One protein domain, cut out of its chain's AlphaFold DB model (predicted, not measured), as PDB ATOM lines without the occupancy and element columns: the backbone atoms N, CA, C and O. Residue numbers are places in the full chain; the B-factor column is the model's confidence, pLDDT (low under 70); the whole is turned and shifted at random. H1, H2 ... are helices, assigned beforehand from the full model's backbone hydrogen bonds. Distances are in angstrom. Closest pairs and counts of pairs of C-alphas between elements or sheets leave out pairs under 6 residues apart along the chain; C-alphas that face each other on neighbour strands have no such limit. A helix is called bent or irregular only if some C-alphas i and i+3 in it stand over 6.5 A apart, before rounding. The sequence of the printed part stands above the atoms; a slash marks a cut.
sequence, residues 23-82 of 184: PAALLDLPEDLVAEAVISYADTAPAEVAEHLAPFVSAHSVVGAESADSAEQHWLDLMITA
ATOM      1  N   PRO A  23     175.794 -92.038 347.669       56.03
ATOM      2  CA  PRO A  23     176.957 -92.415 348.468       56.03
ATOM      3  C   PRO A  23     177.329 -91.325 349.483       56.03
ATOM      4  O   PRO A  23     177.986 -91.632 350.476       56.03
ATOM      5  N   ALA A  24     176.920 -90.072 349.249       57.72
ATOM      6  CA  ALA A  24     177.179 -88.955 350.144       57.72
ATOM      7  C   ALA A  24     176.426 -89.160 351.470       57.72
ATOM      8  O   ALA A  24     177.030 -89.081 352.539       57.72
ATOM      9  N   ALA A  25     175.168 -89.603 351.408       55.75
ATOM     10  CA  ALA A  25     174.382 -90.041 352.561       55.75
ATOM     11  C   ALA A  25     174.954 -91.286 353.261       55.75
ATOM     12  O   ALA A  25     174.756 -91.471 354.463       55.75
ATOM     13  N   LEU A  26     175.665 -92.148 352.529       60.78
ATOM     14  CA  LEU A  26     176.260 -93.366 353.081       60.78
ATOM     15  C   LEU A  26     177.585 -93.099 353.802       60.78
ATOM     16  O   LEU A  26     177.907 -93.767 354.786       60.78
ATOM     17  N   LEU A  27     178.345 -92.124 353.312       67.75
ATOM     18  CA  LEU A  27     179.616 -91.706 353.891       67.75
ATOM     19  C   LEU A  27     179.468 -90.531 354.870       67.75
ATOM     20  O   LEU A  27     180.448 -90.184 355.521       67.75
ATOM     21  N   ASP A  28     178.267 -89.950 354.990       72.62
ATOM     22  CA  ASP A  28     178.009 -88.680 355.692       72.62
ATOM     23  C   ASP A  28     178.982 -87.579 355.227       72.62
ATOM     24  O   ASP A  28     179.455 -86.748 356.006       72.62
ATOM     25  N   LEU A  29     179.347 -87.623 353.940       67.69
ATOM     26  CA  LEU A  29     180.238 -86.654 353.317       67.69
ATOM     27  C   LEU A  29     179.414 -85.642 352.515       67.69
ATOM     28  O   LEU A  29     178.463 -86.034 351.843       67.69
ATOM     29  N   PRO A  30     179.798 -84.355 352.524       78.38
ATOM     30  CA  PRO A  30     179.271 -83.376 351.585       78.38
ATOM     31  C   PRO A  30     179.419 -83.864 350.139       78.38
ATOM     32  O   PRO A  30     180.493 -84.327 349.749       78.38
ATOM     33  N   GLU A  31     178.362 -83.703 349.344       75.25
ATOM     34  CA  GLU A  31     178.307 -84.049 347.913       75.25
ATOM     35  C   GLU A  31     179.480 -83.459 347.110       75.25
ATOM     36  O   GLU A  31     180.058 -84.126 346.252       75.25
ATOM     37  N   ASP A  32     179.903 -82.248 347.477       74.00
ATOM     38  CA  ASP A  32     181.012 -81.519 346.863       74.00
ATOM     39  C   ASP A  32     182.355 -82.254 347.044       74.00
ATOM     40  O   ASP A  32     183.141 -82.383 346.106       74.00
ATOM     41  N   LEU A  33     182.583 -82.848 348.223       79.62
ATOM     42  CA  LEU A  33     183.801 -83.617 348.505       79.62
ATOM     43  C   LEU A  33     183.813 -84.969 347.787       79.62
ATOM     44  O   LEU A  33     184.875 -85.459 347.407       79.62
ATOM     45  N   VAL A  34     182.643 -85.579 347.590       81.44
ATOM     46  CA  VAL A  34     182.529 -86.824 346.821       81.44
ATOM     47  C   VAL A  34     182.780 -86.548 345.340       81.44
ATOM     48  O   VAL A  34     183.533 -87.285 344.704       81.44
ATOM     49  N   ALA A  35     182.218 -85.466 344.799       80.81
ATOM     50  CA  ALA A  35     182.473 -85.040 343.429       80.81
ATOM     51  C   ALA A  35     183.965 -84.749 343.200       80.81
ATOM     52  O   ALA A  35     184.542 -85.252 342.236       80.81
ATOM     53  N   GLU A  36     184.617 -84.028 344.118       79.44
ATOM     54  CA  GLU A  36     186.053 -83.741 344.045       79.44
ATOM     55  C   GLU A  36     186.904 -85.021 344.099       79.44
ATOM     56  O   GLU A  36     187.827 -85.195 343.298       79.44
ATOM     57  N   ALA A  37     186.549 -85.977 344.963       83.38
ATOM     58  CA  ALA A  37     187.230 -87.268 345.042       83.38
ATOM     59  C   ALA A  37     187.088 -88.091 343.750       83.38
ATOM     60  O   ALA A  37     188.059 -88.694 343.291       83.38
ATOM     61  N   VAL A  38     185.901 -88.102 343.133       82.62
ATOM     62  CA  VAL A  38     185.660 -88.811 341.865       82.62
ATOM     63  C   VAL A  38     186.408 -88.144 340.709       82.62
ATOM     64  O   VAL A  38     186.981 -88.848 339.878       82.62
ATOM     65  N   ILE A  39     186.466 -86.808 340.671       84.62
ATOM     66  CA  ILE A  39     187.246 -86.057 339.676       84.62
ATOM     67  C   ILE A  39     188.744 -86.350 339.835       84.62
ATOM     68  O   ILE A  39     189.411 -86.660 338.850       84.62
ATOM     69  N   SER A  40     189.267 -86.328 341.065       82.94
ATOM     70  CA  SER A  40     190.672 -86.660 341.332       82.94
ATOM     71  C   SER A  40     190.997 -88.116 341.000       82.94
ATOM     72  O   SER A  40     192.092 -88.408 340.526       82.94
ATOM     73  N   TYR A  41     190.065 -89.039 341.239       82.31
ATOM     74  CA  TYR A  41     190.245 -90.443 340.887       82.31
ATOM     75  C   TYR A  41     190.245 -90.651 339.370       82.31
ATOM     76  O   TYR A  41     191.082 -91.399 338.873       82.31
ATOM     77  N   ALA A  42     189.375 -89.958 338.626       85.75
ATOM     78  CA  ALA A  42     189.277 -90.077 337.171       85.75
ATOM     79  C   ALA A  42     190.589 -89.746 336.433       85.75
ATOM     80  O   ALA A  42     190.848 -90.339 335.390       85.75
ATOM     81  N   ASP A  43     191.432 -88.868 336.989       80.88
ATOM     82  CA  ASP A  43     192.757 -88.531 336.439       80.88
ATOM     83  C   ASP A  43     193.750 -89.709 336.500       80.88
ATOM     84  O   ASP A  43     194.603 -89.879 335.632       80.88
ATOM     85  N   THR A  44     193.597 -90.572 337.506       85.25
ATOM     86  CA  THR A  44     194.474 -91.733 337.749       85.25
ATOM     87  C   THR A  44     193.816 -93.071 337.406       85.25
ATOM     88  O   THR A  44     194.446 -94.127 337.516       85.25
ATOM     89  N   ALA A  45     192.546 -93.041 337.003       82.94
ATOM     90  CA  ALA A  45     191.763 -94.228 336.727       82.94
ATOM     91  C   ALA A  45     192.219 -94.911 335.419       82.94
ATOM     92  O   ALA A  45     192.609 -94.236 334.462       82.94
ATOM     93  N   PRO A  46     192.131 -96.254 335.331       80.88
ATOM     94  CA  PRO A  46     192.330 -96.981 334.079       80.88
ATOM     95  C   PRO A  46     191.416 -96.453 332.966       80.88
ATOM     96  O   PRO A  46     190.301 -96.004 333.242       80.88
ATOM     97  N   ALA A  47     191.858 -96.543 331.710       77.38
ATOM     98  CA  ALA A  47     191.169 -95.936 330.568       77.38
ATOM     99  C   ALA A  47     189.701 -96.384 330.441       77.38
ATOM    100  O   ALA A  47     188.832 -95.559 330.172       77.38
ATOM    101  N   GLU A  48     189.408 -97.659 330.717       80.88
ATOM    102  CA  GLU A  48     188.040 -98.187 330.696       80.88
ATOM    103  C   GLU A  48     187.121 -97.520 331.734       80.88
ATOM    104  O   GLU A  48     185.929 -97.338 331.500       80.88
ATOM    105  N   VAL A  49     187.671 -97.127 332.883       77.94
ATOM    106  CA  VAL A  49     186.931 -96.455 333.959       77.94
ATOM    107  C   VAL A  49     186.843 -94.954 333.689       77.94
ATOM    108  O   VAL A  49     185.790 -94.352 333.895       77.94
ATOM    109  N   ALA A  50     187.909 -94.349 333.164       78.88
ATOM    110  CA  ALA A  50     187.937 -92.937 332.798       78.88
ATOM    111  C   ALA A  50     186.889 -92.591 331.722       78.88
ATOM    112  O   ALA A  50     186.218 -91.566 331.838       78.88
ATOM    113  N   GLU A  51     186.665 -93.459 330.725       81.56
ATOM    114  CA  GLU A  51     185.601 -93.264 329.722       81.56
ATOM    115  C   GLU A  51     184.196 -93.246 330.341       81.56
ATOM    116  O   GLU A  51     183.323 -92.496 329.899       81.56
ATOM    117  N   HIS A  52     183.973 -94.038 331.390       82.06
ATOM    118  CA  HIS A  52     182.697 -94.079 332.102       82.06
ATOM    119  C   HIS A  52     182.518 -92.928 333.088       82.06
ATOM    120  O   HIS A  52     181.388 -92.505 333.326       82.06
ATOM    121  N   LEU A  53     183.614 -92.393 333.623       83.00
ATOM    122  CA  LEU A  53     183.595 -91.222 334.494       83.00
ATOM    123  C   LEU A  53     183.560 -89.907 333.708       83.00
ATOM    124  O   LEU A  53     183.112 -88.900 334.248       83.00
ATOM    125  N   ALA A  54     183.944 -89.899 332.429       80.38
ATOM    126  CA  ALA A  54     183.964 -88.702 331.589       80.38
ATOM    127  C   ALA A  54     182.642 -87.899 331.575       80.38
ATOM    128  O   ALA A  54     182.716 -86.669 331.666       80.38
ATOM    129  N   PRO A  55     181.438 -88.508 331.517       79.50
ATOM    130  CA  PRO A  55     180.176 -87.770 331.607       79.50
ATOM    131  C   PRO A  55     179.964 -87.119 332.980       79.50
ATOM    132  O   PRO A  55     179.499 -85.985 333.049       79.50
ATOM    133  N   PHE A  56     180.333 -87.815 334.062       76.75
ATOM    134  CA  PHE A  56     180.202 -87.329 335.439       76.75
ATOM    135  C   PHE A  56     181.184 -86.187 335.721       76.75
ATOM    136  O   PHE A  56     180.787 -85.118 336.178       76.75
ATOM    137  N   VAL A  57     182.454 -86.370 335.351       77.69
ATOM    138  CA  VAL A  57     183.491 -85.336 335.443       77.69
ATOM    139  C   VAL A  57     183.109 -84.123 334.599       77.69
ATOM    140  O   VAL A  57     183.231 -83.002 335.068       77.69
ATOM    141  N   SER A  58     182.566 -84.310 333.394       77.88
ATOM    142  CA  SER A  58     182.116 -83.185 332.560       77.88
ATOM    143  C   SER A  58     180.929 -82.426 333.164       77.88
ATOM    144  O   SER A  58     180.843 -81.212 332.996       77.88
ATOM    145  N   ALA A  59     180.021 -83.115 333.862       77.50
ATOM    146  CA  ALA A  59     178.877 -82.494 334.528       77.50
ATOM    147  C   ALA A  59     179.287 -81.705 335.786       77.50
ATOM    148  O   ALA A  59     178.758 -80.623 336.017       77.50
ATOM    149  N   HIS A  60     180.262 -82.206 336.552       69.94
ATOM    150  CA  HIS A  60     180.739 -81.576 337.791       69.94
ATOM    151  C   HIS A  60     181.970 -80.666 337.612       69.94
ATOM    152  O   HIS A  60     182.327 -79.930 338.523       69.94
ATOM    153  N   SER A  61     182.605 -80.652 336.433       64.06
ATOM    154  CA  SER A  61     183.707 -79.733 336.097       64.06
ATOM    155  C   SER A  61     183.226 -78.305 335.794       64.06
ATOM    156  O   SER A  61     184.044 -77.390 335.661       64.06
ATOM    157  N   VAL A  62     181.909 -78.071 335.729       49.41
ATOM    158  CA  VAL A  62     181.356 -76.715 335.751       49.41
ATOM    159  C   VAL A  62     181.542 -76.157 337.157       49.41
ATOM    160  O   VAL A  62     180.774 -76.430 338.073       49.41
ATOM    161  N   VAL A  63     182.594 -75.355 337.309       49.50
ATOM    162  CA  VAL A  63     182.789 -74.456 338.444       49.50
ATOM    163  C   VAL A  63     181.539 -73.580 338.569       49.50
ATOM    164  O   VAL A  63     181.379 -72.596 337.848       49.50
ATOM    165  N   GLY A  64     180.648 -73.973 339.478       51.06
ATOM    166  CA  GLY A  64     179.439 -73.244 339.832       51.06
ATOM    167  C   GLY A  64     178.165 -73.710 339.122       51.06
ATOM    168  O   GLY A  64     177.938 -73.391 337.959       51.06
ATOM    169  N   ALA A  65     177.282 -74.289 339.940       45.41
ATOM    170  CA  ALA A  65     175.826 -74.146 339.907       45.41
ATOM    171  C   ALA A  65     174.971 -75.255 339.252       45.41
ATOM    172  O   ALA A  65     174.770 -75.317 338.042       45.41
ATOM    173  N   GLU A  66     174.327 -75.978 340.175       50.25
ATOM    174  CA  GLU A  66     172.873 -76.179 340.275       50.25
ATOM    175  C   GLU A  66     172.271 -77.459 339.656       50.25
ATOM    176  O   GLU A  66     172.082 -77.598 338.451       50.25
ATOM    177  N   SER A  67     171.857 -78.336 340.587       48.62
ATOM    178  CA  SER A  67     170.975 -79.506 340.459       48.62
ATOM    179  C   SER A  67     171.576 -80.764 339.821       48.62
ATOM    180  O   SER A  67     171.328 -81.090 338.662       48.62
ATOM    181  N   ALA A  68     172.280 -81.532 340.660       51.34
ATOM    182  CA  ALA A  68     172.805 -82.865 340.368       51.34
ATOM    183  C   ALA A  68     171.775 -84.008 340.483       51.34
ATOM    184  O   ALA A  68     172.134 -85.133 340.172       51.34
ATOM    185  N   ASP A  69     170.497 -83.738 340.779       53.84
ATOM    186  CA  ASP A  69     169.439 -84.721 341.124       53.84
ATOM    187  C   ASP A  69     169.260 -85.908 340.132       53.84
ATOM    188  O   ASP A  69     168.700 -86.949 340.466       53.84
ATOM    189  N   SER A  70     169.750 -85.800 338.887       53.06
ATOM    190  CA  SER A  70     169.703 -86.878 337.875       53.06
ATOM    191  C   SER A  70     171.028 -87.603 337.600       53.06
ATOM    192  O   SER A  70     171.006 -88.685 337.011       53.06
ATOM    193  N   ALA A  71     172.180 -87.055 337.997       54.62
ATOM    194  CA  ALA A  71     173.487 -87.694 337.787       54.62
ATOM    195  C   ALA A  71     173.813 -88.737 338.876       54.62
ATOM    196  O   ALA A  71     174.549 -89.697 338.638       54.62
ATOM    197  N   GLU A  72     173.194 -88.585 340.046       55.75
ATOM    198  CA  GLU A  72     173.447 -89.327 341.294       55.75
ATOM    199  C   GLU A  72     173.085 -90.817 341.194       55.75
ATOM    200  O   GLU A  72     173.626 -91.642 341.928       55.75
ATOM    201  N   GLN A  73     172.213 -91.187 340.248       56.62
ATOM    202  CA  GLN A  73     171.729 -92.565 340.079       56.62
ATOM    203  C   GLN A  73     172.443 -93.340 338.958       56.62
ATOM    204  O   GLN A  73     172.386 -94.567 338.928       56.62
ATOM    205  N   HIS A  74     173.133 -92.658 338.038       61.31
ATOM    206  CA  HIS A  74     173.629 -93.292 336.807       61.31
ATOM    207  C   HIS A  74     175.078 -93.802 336.910       61.31
ATOM    208  O   HIS A  74     175.489 -94.674 336.143       61.31
ATOM    209  N   TRP A  75     175.863 -93.287 337.860       64.50
ATOM    210  CA  TRP A  75     177.250 -93.716 338.077       64.50
ATOM    211  C   TRP A  75     177.338 -95.078 338.805       64.50
ATOM    212  O   TRP A  75     178.256 -95.857 338.555       64.50
ATOM    213  N   LEU A  76     176.349 -95.409 339.646       65.06
ATOM    214  CA  LEU A  76     176.237 -96.714 340.318       65.06
ATOM    215  C   LEU A  76     175.832 -97.834 339.357       65.06
ATOM    216  O   LEU A  76     176.415 -98.915 339.408       65.06
ATOM    217  N   ASP A  77     174.886 -97.572 338.452       69.75
ATOM    218  CA  ASP A  77     174.530 -98.509 337.377       69.75
ATOM    219  C   ASP A  77     175.757 -98.833 336.503       69.75
ATOM    220  O   ASP A  77     175.995 -99.990 336.163       69.75
ATOM    221  N   LEU A  78     176.618 -97.835 336.264       66.50
ATOM    222  CA  LEU A  78     177.893 -97.997 335.558       66.50
ATOM    223  C   LEU A  78     178.911 -98.866 336.319       66.50
ATOM    224  O   LEU A  78     179.575 -99.692 335.700       66.50
ATOM    225  N   MET A  79     179.019 -98.742 337.645       68.31
ATOM    226  CA  MET A  79     179.893 -99.605 338.460       68.31
ATOM    227  C   MET A  79     179.352-101.032 338.620       68.31
ATOM    228  O   MET A  79     180.130-101.979 338.700       68.31
ATOM    229  N   ILE A  80     178.029-101.206 338.648       73.75
ATOM    230  CA  ILE A  80     177.381-102.523 338.740       73.75
ATOM    231  C   ILE A  80     177.438-103.263 337.396       73.75
ATOM    232  O   ILE A  80     177.584-104.485 337.371       73.75
ATOM    233  N   THR A  81     177.327-102.537 336.280       68.00
ATOM    234  CA  THR A  81     177.377-103.100 334.922       68.00
ATOM    235  C   THR A  81     178.805-103.245 334.385       68.00
ATOM    236  O   THR A  81     179.020-103.921 333.375       68.00
ATOM    237  N   ALA A  82     179.795-102.641 335.055       62.09
ATOM    238  CA  ALA A  82     181.197-102.809 334.707       62.09
ATOM    239  C   ALA A  82     181.563-104.305 334.755       62.09
ATOM    240  O   ALA A  82     181.274-104.978 335.752       62.09
TER     241      ALA A  82
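AT A GLANCE: This is residues 23 to 82 of the 184 residues of an uncharacterized protein of Actinoplanes utahensis (UniProt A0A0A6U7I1). H2 and H3 form a helical hairpin, and H4 folds back loosely alongside H3 after a long loop from which residues 62 to 67 stick out. Short H1 sits near the beginning of H2. The 60 printed residues hold four named helices, H1 to H4, and no named strand: all helix, compact, radius of gyration of the C-alphas 11.3 A, spans 27 by 24 by 19 A.

HOW THE PARTS SIT: H1, residues 23 to 27, is close to but not clearly touching H2, residues 31 to 44; closest C-alphas, Ala 24 and Glu 31, 5.5 A. H2 touches H3, residues 47 to 60, at Ala 42 and Ala 50, closest C-alphas 5.4 A apart; this hairpin runs opposite ways at a shallow tilt of 34.9 degrees, only just short of steep. With residues 52 to 56 alone, H3 only just touches H4, residues 74 to 81, with 3 pairs of C-alphas within 8 A, the closest His 52 and Leu 78, 7.1 A; this hairpin runs opposite ways at a shallow tilt of 15 degrees. H2 and H4 are apart. Every O i to N i+4 pair is within hydrogen-bond range in H1 and H4, 8 of 10 in H2, 7 of 10 in H3.

IN THESE COORDINATES: H1 begins at C-alpha 23 (176.957, -92.415, 348.468). H2 is 20.6 A long, H3 19.2 A; H3 is only just irregular, C-alphas 52 and 55 being 6.8 A apart. H4 ends at C-alpha 81 (177.377, -103.100, 334.922).

THE WHOLE: The C-alphas farthest apart, Gly 64 and Thr 81, are 30.3 A apart. The printed part has no cut; H3 to H4 is a long link. pLDDT is under 70 in 28 residues, among them 60 to 79.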